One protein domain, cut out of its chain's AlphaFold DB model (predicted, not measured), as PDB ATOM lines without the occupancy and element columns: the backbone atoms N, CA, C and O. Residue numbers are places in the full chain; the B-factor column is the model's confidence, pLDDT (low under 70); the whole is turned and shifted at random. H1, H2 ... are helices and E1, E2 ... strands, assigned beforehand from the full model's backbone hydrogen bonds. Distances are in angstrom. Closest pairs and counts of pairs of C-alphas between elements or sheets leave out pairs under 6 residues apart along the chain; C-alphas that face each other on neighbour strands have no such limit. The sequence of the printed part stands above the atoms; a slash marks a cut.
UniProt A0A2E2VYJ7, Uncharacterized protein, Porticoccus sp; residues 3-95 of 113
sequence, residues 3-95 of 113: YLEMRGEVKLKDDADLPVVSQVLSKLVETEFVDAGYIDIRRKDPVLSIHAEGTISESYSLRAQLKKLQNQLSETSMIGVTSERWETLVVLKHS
ATOM      1  N   TYR A   3     219.437 250.955 290.683       95.00
ATOM      2  CA  TYR A   3     218.039 250.897 290.303       95.00
ATOM      3  C   TYR A   3     217.489 252.319 290.185       95.00
ATOM      4  O   TYR A   3     217.602 253.099 291.128       95.00
ATOM      5  N   LEU A   4     216.938 252.681 289.030       96.31
ATOM      6  CA  LEU A   4     216.270 253.960 288.813       96.31
ATOM      7  C   LEU A   4     214.767 253.782 289.007       96.31
ATOM      8  O   LEU A   4     214.154 252.984 288.305       96.31
ATOM      9  N   GLU A   5     214.170 254.605 289.862       97.00
ATOM     10  CA  GLU A   5     212.727 254.850 289.856       97.00
ATOM     11  C   GLU A   5     212.487 256.354 289.721       97.00
ATOM     12  O   GLU A   5     212.985 257.155 290.511       97.00
ATOM     13  N   MET A   6     211.726 256.757 288.706       97.25
ATOM     14  CA  MET A   6     211.364 258.152 288.470       97.25
ATOM     15  C   MET A   6     209.877 258.264 288.222       97.25
ATOM     16  O   MET A   6     209.377 257.621 287.306       97.25
ATOM     17  N   ARG A   7     209.159 259.077 288.998       96.81
ATOM     18  CA  ARG A   7     207.707 259.219 288.827       96.81
ATOM     19  C   ARG A   7     207.217 260.616 289.174       96.81
ATOM     20  O   ARG A   7     207.699 261.250 290.114       96.81
ATOM     21  N   GLY A   8     206.195 261.050 288.445       96.44
ATOM     22  CA  GLY A   8     205.369 262.203 288.781       96.44
ATOM     23  C   GLY A   8     205.322 263.248 287.676       96.44
ATOM     24  O   GLY A   8     205.616 262.966 286.514       96.44
ATOM     25  N   GLU A   9     204.935 264.463 288.054       97.19
ATOM     26  CA  GLU A   9     204.631 265.535 287.110       97.19
ATOM     27  C   GLU A   9     205.256 266.859 287.534       97.19
ATOM     28  O   GLU A   9     205.345 267.180 288.717       97.19
ATOM     29  N   VAL A  10     205.664 267.650 286.548       97.31
ATOM     30  CA  VAL A  10     206.170 269.010 286.724       97.31
ATOM     31  C   VAL A  10     205.579 269.923 285.667       97.31
ATOM     32  O   VAL A  10     205.307 269.519 284.541       97.31
ATOM     33  N   LYS A  11     205.407 271.188 286.022       97.50
ATOM     34  CA  LYS A  11     204.962 272.240 285.113       97.50
ATOM     35  C   LYS A  11     206.149 273.105 284.695       97.50
ATOM     36  O   LYS A  11     206.937 273.523 285.546       97.50
ATOM     37  N   LEU A  12     206.264 273.374 283.397       97.44
ATOM     38  CA  LEU A  12     207.226 274.328 282.846       97.44
ATOM     39  C   LEU A  12     206.840 275.766 283.221       97.44
ATOM     40  O   LEU A  12     205.660 276.075 283.395       97.44
ATOM     41  N   LYS A  13     207.835 276.647 283.349       96.56
ATOM     42  CA  LYS A  13     207.601 278.096 283.452       96.56
ATOM     43  C   LYS A  13     207.182 278.673 282.093       96.56
ATOM     44  O   LYS A  13     207.493 278.092 281.054       96.56
ATOM     45  N   ASP A  14     206.506 279.817 282.098       95.69
ATOM     46  CA  ASP A  14     205.949 280.414 280.872       95.69
ATOM     47  C   ASP A  14     207.036 280.838 279.865       95.69
ATOM     48  O   ASP A  14     206.817 280.804 278.657       95.69
ATOM     49  N   ASP A  15     208.229 281.184 280.357       96.25
ATOM     50  CA  ASP A  15     209.417 281.554 279.581       96.25
ATOM     51  C   ASP A  15     210.445 280.406 279.484       96.25
ATOM     52  O   ASP A  15     211.651 280.641 279.381       96.25
ATOM     53  N   ALA A  16     209.999 279.148 279.582       96.94
ATOM     54  CA  ALA A  16     210.888 277.993 279.487       96.94
ATOM     55  C   ALA A  16     211.604 277.944 278.127       96.94
ATOM     56  O   ALA A  16     210.991 278.097 277.067       96.94
ATOM     57  N   ASP A  17     212.902 277.647 278.153       97.62
ATOM     58  CA  ASP A  17     213.696 277.414 276.948       97.62
ATOM     59  C   ASP A  17     213.331 276.037 276.366       97.62
ATOM     60  O   ASP A  17     213.860 274.995 276.765       97.62
ATOM     61  N   LEU A  18     212.359 276.020 275.447       96.06
ATOM     62  CA  LEU A  18     211.839 274.793 274.838       96.06
ATOM     63  C   LEU A  18     212.902 273.969 274.087       96.06
ATOM     64  O   LEU A  18     212.834 272.738 274.172       96.06
ATOM     65  N   PRO A  19     213.878 274.569 273.375       97.31
ATOM     66  CA  PRO A  19     215.038 273.839 272.865       97.31
ATOM     67  C   PRO A  19     215.813 273.085 273.952       97.31
ATOM     68  O   PRO A  19     216.101 271.897 273.782       97.31
ATOM     69  N   VAL A  20     216.107 273.731 275.086       96.75
ATOM     70  CA  VAL A  20     216.789 273.081 276.219       96.75
ATOM     71  C   VAL A  20     215.932 271.967 276.811       96.75
ATOM     72  O   VAL A  20     216.445 270.872 277.046       96.75
ATOM     73  N   VAL A  21     214.630 272.205 277.014       97.06
ATOM     74  CA  VAL A  21     213.697 271.177 277.503       97.06
ATOM     75  C   VAL A  21     213.696 269.977 276.559       97.06
ATOM     76  O   VAL A  21     213.894 268.854 277.007       97.06
ATOM     77  N   SER A  22     213.552 270.201 275.252       96.38
ATOM     78  CA  SER A  22     213.508 269.126 274.254       96.38
ATOM     79  C   SER A  22     214.807 268.317 274.244       96.38
ATOM     80  O   SER A  22     214.756 267.093 274.284       96.38
ATOM     81  N   GLN A  23     215.967 268.985 274.295       97.19
ATOM     82  CA  GLN A  23     217.263 268.312 274.407       97.19
ATOM     83  C   GLN A  23     217.347 267.438 275.664       97.19
ATOM     84  O   GLN A  23     217.863 266.322 275.607       97.19
ATOM     85  N   VAL A  24     216.883 267.950 276.805       97.31
ATOM     86  CA  VAL A  24     216.891 267.203 278.065       97.31
ATOM     87  C   VAL A  24     215.987 265.975 277.971       97.31
ATOM     88  O   VAL A  24     216.436 264.886 278.310       97.31
ATOM     89  N   LEU A  25     214.753 266.123 277.479       96.44
ATOM     90  CA  LEU A  25     213.814 265.006 277.350       96.44
ATOM     91  C   LEU A  25     214.335 263.930 276.389       96.44
ATOM     92  O   LEU A  25     214.256 262.751 276.718       96.44
ATOM     93  N   SER A  26     214.940 264.314 275.258       96.56
ATOM     94  CA  SER A  26     215.585 263.360 274.345       96.56
ATOM     95  C   SER A  26     216.693 262.570 275.040       96.56
ATOM     96  O   SER A  26     216.707 261.348 274.964       96.56
ATOM     97  N   LYS A  27     217.562 263.244 275.803       95.88
ATOM     98  CA  LYS A  27     218.633 262.571 276.553       95.88
ATOM     99  C   LYS A  27     218.122 261.654 277.655       95.88
ATOM    100  O   LYS A  27     218.784 260.675 277.971       95.88
ATOM    101  N   LEU A  28     216.984 261.981 278.269       95.38
ATOM    102  CA  LEU A  28     216.349 261.080 279.225       95.38
ATOM    103  C   LEU A  28     215.868 259.815 278.510       95.38
ATOM    104  O   LEU A  28     216.190 258.733 278.975       95.38
ATOM    105  N   VAL A  29     215.193 259.922 277.362       94.81
ATOM    106  CA  VAL A  29     214.749 258.751 276.574       94.81
ATOM    107  C   VAL A  29     215.920 257.881 276.101       94.81
ATOM    108  O   VAL A  29     215.786 256.665 276.032       94.81
ATOM    109  N   GLU A  30     217.075 258.483 275.822       94.06
ATOM    110  CA  GLU A  30     218.312 257.785 275.443       94.06
ATOM    111  C   GLU A  30     219.022 257.078 276.616       94.06
ATOM    112  O   GLU A  30     220.099 256.517 276.421       94.06
ATOM    113  N   THR A  31     218.472 257.102 277.837       93.81
ATOM    114  CA  THR A  31     219.087 256.418 278.986       93.81
ATOM    115  C   THR A  31     219.186 254.918 278.718       93.81
ATOM    116  O   THR A  31     218.180 254.240 278.516       93.81
ATOM    117  N   GLU A  32     220.410 254.395 278.756       93.94
ATOM    118  CA  GLU A  32     220.667 252.969 278.589       93.94
ATOM    119  C   GLU A  32     220.373 252.204 279.883       93.94
ATOM    120  O   GLU A  32     220.926 252.498 280.949       93.94
ATOM    121  N   PHE A  33     219.528 251.182 279.763       95.06
ATOM    122  CA  PHE A  33     219.252 250.222 280.823       95.06
ATOM    123  C   PHE A  33     220.126 248.978 280.645       95.06
ATOM    124  O   PHE A  33     220.332 248.495 279.533       95.06
ATOM    125  N   VAL A  34     220.658 248.474 281.757       94.62
ATOM    126  CA  VAL A  34     221.482 247.255 281.804       94.62
ATOM    127  C   VAL A  34     220.620 246.013 281.556       94.62
ATOM    128  O   VAL A  34     221.090 245.034 280.977       94.62
ATOM    129  N   ASP A  35     219.365 246.054 281.996       89.75
ATOM    130  CA  ASP A  35     218.366 244.997 281.875       89.75
ATOM    131  C   ASP A  35     217.040 245.552 281.310       89.75
ATOM    132  O   ASP A  35     217.032 246.480 280.500       89.75
ATOM    133  N   ALA A  36     215.907 244.948 281.683       87.94
ATOM    134  CA  ALA A  36     214.597 245.462 281.320       87.94
ATOM    135  C   ALA A  36     214.314 246.768 282.077       87.94
ATOM    136  O   ALA A  36     214.089 246.766 283.284       87.94
ATOM    137  N   GLY A  37     214.257 247.871 281.337       95.12
ATOM    138  CA  GLY A  37     213.846 249.163 281.861       95.12
ATOM    139  C   GLY A  37     213.166 250.013 280.802       95.12
ATOM    140  O   GLY A  37     213.147 249.673 279.616       95.12
ATOM    141  N   TYR A  38     212.555 251.104 281.242       96.00
ATOM    142  CA  TYR A  38     211.854 252.019 280.355       96.00
ATOM    143  C   TYR A  38     211.823 253.436 280.905       96.00
ATOM    144  O   TYR A  38     211.953 253.668 282.107       96.00
ATOM    145  N   ILE A  39     211.594 254.377 279.990       97.38
ATOM    146  CA  ILE A  39     211.261 255.769 280.275       97.38
ATOM    147  C   ILE A  39     210.063 256.143 279.399       97.38
ATOM    148  O   ILE A  39     210.154 256.106 278.174       97.38
ATOM    149  N   ASP A  40     208.944 256.500 280.026       97.00
ATOM    150  CA  ASP A  40     207.775 257.103 279.384       97.00
ATOM    151  C   ASP A  40     207.730 258.593 279.741       97.00
ATOM    152  O   ASP A  40     207.774 258.974 280.914       97.00
ATOM    153  N   ILE A  41     207.650 259.445 278.723       97.06
ATOM    154  CA  ILE A  41     207.554 260.897 278.880       97.06
ATOM    155  C   ILE A  41     206.309 261.360 278.147       97.06
ATOM    156  O   ILE A  41     206.207 261.245 276.925       97.06
ATOM    157  N   ARG A  42     205.380 261.960 278.888       96.38
ATOM    158  CA  ARG A  42     204.165 262.552 278.330       96.38
ATOM    159  C   ARG A  42     204.181 264.049 278.533       96.38
ATOM    160  O   ARG A  42     204.446 264.547 279.624       96.38
ATOM    161  N   ARG A  43     203.847 264.772 277.471       92.25
ATOM    162  CA  ARG A  43     203.766 266.228 277.473       92.25
ATOM    163  C   ARG A  43     202.337 266.656 277.179       92.25
ATOM    164  O   ARG A  43     201.813 266.384 276.102       92.25
ATOM    165  N   LYS A  44     201.724 267.341 278.141       92.62
ATOM    166  CA  LYS A  44     200.446 268.041 278.004       92.62
ATOM    167  C   LYS A  44     200.693 269.492 278.385       92.62
ATOM    168  O   LYS A  44     200.546 269.854 279.548       92.62
ATOM    169  N   ASP A  45     201.138 270.285 277.415       86.81
ATOM    170  CA  ASP A  45     201.650 271.636 277.648       86.81
ATOM    171  C   ASP A  45     200.765 272.466 278.594       86.81
ATOM    172  O   ASP A  45     199.556 272.561 278.360       86.81
ATOM    173  N   PRO A  46     201.336 273.071 279.658       92.25
ATOM    174  CA  PRO A  46     202.764 273.143 280.029       92.25
ATOM    175  C   PRO A  46     203.252 272.036 280.998       92.25
ATOM    176  O   PRO A  46     204.306 272.179 281.620       92.25
ATOM    177  N   VAL A  47     202.488 270.959 281.188       96.31
ATOM    178  CA  VAL A  47     202.783 269.868 282.134       96.31
ATOM    179  C   VAL A  47     203.574 268.742 281.459       96.31
ATOM    180  O   VAL A  47     203.248 268.292 280.357       96.31
ATOM    181  N   LEU A  48     204.607 268.269 282.151       96.94
ATOM    182  CA  LEU A  48     205.422 267.108 281.814       96.94
ATOM    183  C   LEU A  48     205.203 266.024 282.865       96.94
ATOM    184  O   LEU A  48     205.374 266.275 284.055       96.94
ATOM    185  N   SER A  49     204.868 264.822 282.415       97.25
ATOM    186  CA  SER A  49     204.778 263.615 283.231       97.25
ATOM    187  C   SER A  49     205.904 262.681 282.813       97.25
ATOM    188  O   SER A  49     206.079 262.435 281.617       97.25
ATOM    189  N   ILE A  50     206.698 262.214 283.775       97.62
ATOM    190  CA  ILE A  50     207.830 261.323 283.511       97.62
ATOM    191  C   ILE A  50     207.706 260.095 284.400       97.62
ATOM    192  O   ILE A  50     207.535 260.209 285.616       97.62
ATOM    193  N   HIS A  51     207.814 258.929 283.774       97.88
ATOM    194  CA  HIS A  51     207.904 257.642 284.435       97.88
ATOM    195  C   HIS A  51     209.163 256.919 283.961       97.88
ATOM    196  O   HIS A  51     209.350 256.768 282.760       97.88
ATOM    197  N   ALA A  52     210.006 256.456 284.876       97.31
ATOM    198  CA  ALA A  52     211.139 255.594 284.572       97.31
ATOM    199  C   ALA A  52     211.272 254.486 285.604       97.31
ATOM    200  O   ALA A  52     211.060 254.723 286.795       97.31
ATOM    201  N   GLU A  53     211.687 253.315 285.143       97.44
ATOM    202  CA  GLU A  53     211.980 252.175 286.001       97.44
ATOM    203  C   GLU A  53     213.014 251.270 285.329       97.44
ATOM    204  O   GLU A  53     212.889 250.993 284.134       97.44
ATOM    205  N   GLY A  54     214.027 250.819 286.070       96.69
ATOM    206  CA  GLY A  54     214.978 249.804 285.602       96.69
ATOM    207  C   GLY A  54     216.405 249.995 286.107       96.69
ATOM    208  O   GLY A  54     216.734 251.003 286.738       96.69
ATOM    209  N   THR A  55     217.279 249.028 285.821       96.19
ATOM    210  CA  THR A  55     218.680 249.083 286.255       96.19
ATOM    211  C   THR A  55     219.516 249.898 285.276       96.19
ATOM    212  O   THR A  55     219.592 249.577 284.093       96.19
ATOM    213  N   ILE A  56     220.214 250.917 285.768       94.56
ATOM    214  CA  ILE A  56     221.168 251.722 284.998       94.56
ATOM    215  C   ILE A  56     222.595 251.498 285.502       94.56
ATOM    216  O   ILE A  56     222.830 251.092 286.645       94.56
ATOM    217  N   SER A  57     223.587 251.769 284.654       91.81
ATOM    218  CA  SER A  57     224.997 251.654 285.046       91.81
ATOM    219  C   SER A  57     225.352 252.644 286.163       91.81
ATOM    220  O   SER A  57     225.934 252.238 287.177       91.81
ATOM    221  N   GLU A  58     224.944 253.907 285.987       88.62
ATOM    222  CA  GLU A  58     225.162 255.036 286.897       88.62
ATOM    223  C   GLU A  58     224.142 256.164 286.652       88.62
ATOM    224  O   GLU A  58     223.685 256.359 285.524       88.62
ATOM    225  N   SER A  59     223.816 256.953 287.681       89.75
ATOM    226  CA  SER A  59     222.828 258.047 287.575       89.75
ATOM    227  C   SER A  59     223.406 259.438 287.282       89.75
ATOM    228  O   SER A  59     222.647 260.399 287.135       89.75
ATOM    229  N   TYR A  60     224.732 259.613 287.204       88.75
ATOM    230  CA  TYR A  60     225.355 260.947 287.149       88.75
ATOM    231  C   TYR A  60     224.875 261.805 285.964       88.75
ATOM    232  O   TYR A  60     224.499 262.970 286.138       88.75
ATOM    233  N   SER A  61     224.847 261.229 284.760       89.44
ATOM    234  CA  SER A  61     224.411 261.910 283.534       89.44
ATOM    235  C   SER A  61     222.929 262.302 283.591       89.44
ATOM    236  O   SER A  61     222.578 263.440 283.259       89.44
ATOM    237  N   LEU A  62     222.082 261.399 284.090       93.44
ATOM    238  CA  LEU A  62     220.650 261.604 284.302       93.44
ATOM    239  C   LEU A  62     220.396 262.735 285.305       93.44
ATOM    240  O   LEU A  62     219.637 263.661 285.021       93.44
ATOM    241  N   ARG A  63     221.118 262.753 286.429       93.94
ATOM    242  CA  ARG A  63     221.034 263.823 287.438       93.94
ATOM    243  C   ARG A  63     221.408 265.189 286.868       93.94
ATOM    244  O   ARG A  63     220.767 266.191 287.193       93.94
ATOM    245  N   ALA A  64     222.408 265.246 285.989       94.88
ATOM    246  CA  ALA A  64     222.769 266.482 285.300       94.88
ATOM    247  C   ALA A  64     221.650 266.970 284.359       94.88
ATOM    248  O   ALA A  64     221.389 268.174 284.311       94.88
ATOM    249  N   GLN A  65     220.963 266.062 283.652       96.69
ATOM    250  CA  GLN A  65     219.800 266.422 282.832       96.69
ATOM    251  C   GLN A  65     218.630 266.915 283.691       96.69
ATOM    252  O   GLN A  65     218.073 267.974 283.411       96.69
ATOM    253  N   LEU A  66     218.307 266.220 284.784       96.50
ATOM    254  CA  LEU A  66     217.233 266.619 285.698       96.50
ATOM    255  C   LEU A  66     217.481 267.992 286.327       96.50
ATOM    256  O   LEU A  66     216.561 268.796 286.441       96.50
ATOM    257  N   LYS A  67     218.736 268.317 286.661       96.94
ATOM    258  CA  LYS A  67     219.097 269.657 287.145       96.94
ATOM    259  C   LYS A  67     218.877 270.741 286.086       96.94
ATOM    260  O   LYS A  67     218.463 271.847 286.419       96.94
ATOM    261  N   LYS A  68     219.136 270.443 284.807       97.44
ATOM    262  CA  LYS A  68     218.815 271.369 283.709       97.44
ATOM    263  C   LYS A  68     217.310 271.541 283.552       97.44
ATOM    264  O   LYS A  68     216.866 272.672 283.385       97.44
ATOM    265  N   LEU A  69     216.547 270.450 283.653       97.62
ATOM    266  CA  LEU A  69     215.088 270.496 283.610       97.62
ATOM    267  C   LEU A  69     214.523 271.336 284.760       97.62
ATOM    268  O   LEU A  69     213.674 272.179 284.506       97.62
ATOM    269  N   GLN A  70     215.051 271.182 285.981       97.81
ATOM    270  CA  GLN A  70     214.651 271.953 287.164       97.81
ATOM    271  C   GLN A  70     214.703 273.473 286.936       97.81
ATOM    272  O   GLN A  70     213.833 274.192 287.422       97.81
ATOM    273  N   ASN A  71     215.677 273.967 286.165       97.62
ATOM    274  CA  ASN A  71     215.808 275.395 285.845       97.62
ATOM    275  C   ASN A  71     214.750 275.906 284.844       97.62
ATOM    276  O   ASN A  71     214.648 277.111 284.624       97.62
ATOM    277  N   GLN A  72     213.992 275.003 284.219       97.94
ATOM    278  CA  GLN A  72     212.909 275.306 283.276       97.94
ATOM    279  C   GLN A  72     211.519 275.127 283.903       97.94
ATOM    280  O   GLN A  72     210.507 275.276 283.220       97.94
ATOM    281  N   LEU A  73     211.452 274.781 285.188       97.31
ATOM    282  CA  LEU A  73     210.194 274.534 285.879       97.31
ATOM    283  C   LEU A  73     209.608 275.816 286.467       97.31
ATOM    284  O   LEU A  73     210.325 276.751 286.820       97.31
ATOM    285  N   SER A  74     208.286 275.835 286.599       96.50
ATOM    286  CA  SER A  74     207.573 276.851 287.365       96.50
ATOM    287  C   SER A  74     207.952 276.783 288.848       96.50
ATOM    288  O   SER A  74     208.251 275.706 289.355       96.50
ATOM    289  N   GLU A  75     207.785 277.878 289.592       94.00
ATOM    290  CA  GLU A  75     208.043 277.931 291.046       94.00
ATOM    291  C   GLU A  75     207.245 276.903 291.870       94.00
ATOM    292  O   GLU A  75     207.625 276.544 292.980       94.00
ATOM    293  N   THR A  76     206.120 276.432 291.337       94.38
ATOM    294  CA  THR A  76     205.245 275.419 291.941       94.38
ATOM    295  C   THR A  76     205.632 273.980 291.609       94.38
ATOM    296  O   THR A  76     204.897 273.050 291.944       94.38
ATOM    297  N   SER A  77     206.752 273.785 290.917       96.44
ATOM    298  CA  SER A  77     207.204 272.489 290.427       96.44
ATOM    299  C   SER A  77     208.637 272.217 290.857       96.44
ATOM    300  O   SER A  77     209.502 273.089 290.793       96.44
ATOM    301  N   MET A  78     208.909 270.984 291.267       97.06
ATOM    302  CA  MET A  78     210.234 270.574 291.709       97.06
ATOM    303  C   MET A  78     210.540 269.122 291.361       97.06
ATOM    304  O   MET A  78     209.644 268.284 291.261       97.06
ATOM    305  N   ILE A  79     211.830 268.837 291.230       97.69
ATOM    306  CA  ILE A  79     212.397 267.508 291.055       97.69
ATOM    307  C   ILE A  79     213.235 267.212 292.298       97.69
ATOM    308  O   ILE A  79     214.277 267.829 292.531       97.69
ATOM    309  N   GLY A  80     212.768 266.268 293.106       95.50
ATOM    310  CA  GLY A  80     213.546 265.673 294.184       95.50
ATOM    311  C   GLY A  80     214.373 264.513 293.643       95.50
ATOM    312  O   GLY A  80     213.852 263.690 292.898       95.50
ATOM    313  N   VAL A  81     215.650 264.442 294.018       94.94
ATOM    314  CA  VAL A  81     216.523 263.304 293.704       94.94
ATOM    315  C   VAL A  81     217.160 262.814 294.993       94.94
ATOM    316  O   VAL A  81     217.872 263.575 295.650       94.94
ATOM    317  N   THR A  82     216.950 261.543 295.306       92.12
ATOM    318  CA  THR A  82     217.623 260.835 296.395       92.12
ATOM    319  C   THR A  82     218.374 259.661 295.795       92.12
ATOM    320  O   THR A  82     217.799 258.894 295.034       92.12
ATOM    321  N   SER A  83     219.654 259.520 296.127       85.69
ATOM    322  CA  SER A  83     220.463 258.388 295.678       85.69
ATOM    323  C   SER A  83     221.121 257.725 296.880       85.69
ATOM    324  O   SER A  83     221.857 258.379 297.622       85.69
ATOM    325  N   GLU A  84     220.880 256.430 297.036       85.44
ATOM    326  CA  GLU A  84     221.653 255.532 297.885       85.44
ATOM    327  C   GLU A  84     222.587 254.668 297.026       85.44
ATOM    328  O   GLU A  84     222.614 254.767 295.801       85.44
ATOM    329  N   ARG A  85     223.412 253.826 297.657       79.75
ATOM    330  CA  ARG A  85     224.511 253.112 296.983       79.75
ATOM    331  C   ARG A  85     224.069 252.247 295.789       79.75
ATOM    332  O   ARG A  85     224.904 251.962 294.932       79.75
ATOM    333  N   TRP A  86     222.812 251.814 295.744       90.38
ATOM    334  CA  TRP A  86     222.276 250.909 294.719       90.38
ATOM    335  C   TRP A  86     220.938 251.379 294.139       90.38
ATOM    336  O   TRP A  86     220.353 250.661 293.336       90.38
ATOM    337  N   GLU A  87     220.453 252.562 294.518       93.06
ATOM    338  CA  GLU A  87     219.128 253.053 294.133       93.06
ATOM    339  C   GLU A  87     219.148 254.570 293.943       93.06
ATOM    340  O   GLU A  87     219.689 255.303 294.768       93.06
ATOM    341  N   THR A  88     218.536 255.041 292.862       94.62
ATOM    342  CA  THR A  88     218.274 256.450 292.597       94.62
ATOM    343  C   THR A  88     216.770 256.647 292.424       94.62
ATOM    344  O   THR A  88     216.177 256.215 291.436       94.62
ATOM    345  N   LEU A  89     216.172 257.352 293.380       96.06
ATOM    346  CA  LEU A  89     214.766 257.738 293.393       96.06
ATOM    347  C   LEU A  89     214.620 259.187 292.931       96.06
ATOM    348  O   LEU A  89     215.261 260.102 293.460       96.06
ATOM    349  N   VAL A  90     213.739 259.408 291.963       97.19
ATOM    350  CA  VAL A  90     213.441 260.725 291.407       97.19
ATOM    351  C   VAL A  90     211.947 260.994 291.509       97.19
ATOM    352  O   VAL A  90     211.121 260.305 290.916       97.19
ATOM    353  N   VAL A  91     211.592 262.046 292.237       96.75
ATOM    354  CA  VAL A  91     210.199 262.455 292.427       96.75
ATOM    355  C   VAL A  91     209.967 263.780 291.721       96.75
ATOM    356  O   VAL A  91     210.595 264.787 292.045       96.75
ATOM    357  N   LEU A  92     209.038 263.779 290.773       97.38
ATOM    358  CA  LEU A  92     208.556 264.961 290.073       97.38
ATOM    359  C   LEU A  92     207.264 265.426 290.741       97.38
ATOM    360  O   LEU A  92     206.287 264.681 290.809       97.38
ATOM    361  N   LYS A  93     207.258 266.649 291.266       96.00
ATOM    362  CA  LYS A  93     206.105 267.190 291.984       96.00
ATOM    363  C   LYS A  93     205.705 268.542 291.423       96.00
ATOM    364  O   LYS A  93     206.505 269.473 291.428       96.00
ATOM    365  N   HIS A  94     204.432 268.662 291.069       93.69
ATOM    366  CA  HIS A  94     203.742 269.919 290.842       93.69
ATOM    367  C   HIS A  94     202.686 270.100 291.932       93.69
ATOM    368  O   HIS A  94     201.879 269.204 292.173       93.69
ATOM    369  N   SER A  95     202.691 271.244 292.606       86.62
ATOM    370  CA  SER A  95     201.627 271.624 293.536       86.62
ATOM    371  C   SER A  95     200.914 272.850 293.000       86.62
ATOM    372  O   SER A  95     201.520 273.919 292.921       86.62
TER     373      SER A  95
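Overview. This is residues 3 to 95 of the 113 residues of an uncharacterized protein of Porticoccus sp (UniProt A0A2E2VYJ7). One twisted sheet of five strands has two helices, H1 and H2, side by side over one face, while its other face is bare; helices and strands run roughly along the long axis. The 93 printed residues include two named helices and five named strands, in the order E1, H1, E2, E3, H2, E4, E5, class mixed. The mixed sheet runs E2, E3, E1, E5, E4. The whole is compact, with a radius of gyration of the C-alphas of 12.5 A, and spans 37 by 22 by 19 A.

Along the chain. Find C-alpha 3 at (218.039, 250.897, 290.303); from there E1 runs 25.6 A to residue 11, bending by 51 degrees at residue 8. H1 is residues 18 to 29, 16.4 A. E2 is residues 38 to 44, and E3, residues 47 to 56, spans 26.0 A. H2 is residues 60 to 70, 15.4 A. E4 is residues 77 to 84, and E5, residues 87 to 94, ends at C-alpha 94 (203.742, 269.919, 290.842).

Arrangement. Look beside E1: E5 is parallel, N 5 and O 88 being 3.0 A apart, and E3 antiparallel, N 6 and O 52 being 2.9 A apart. E2 and E3 form a hairpin, N 40 to O 51 at 2.8 A, as do E4 and E5, N 80 to O 91 at 2.8 A. E1, H1, E2 and E3, H2, E4 are split strand-helix-strand units, other strands lying between their two parallel strands, with right-handed crossovers. H1 and H2 touch, closest at the C-alphas of Val 24 and Gln 65, 5.6 A, opposite ways at a shallow tilt of 32 degrees, only just short of steep. In both helices every O i to N i+4 pair is within hydrogen-bond range.

Size, cuts and confidence. The C-alphas of Asp 15 and Asp 35, the two farthest apart, are 37.7 A apart. The printed part has no cut, no link is long, and no printed residue is under 70 in pLDDT.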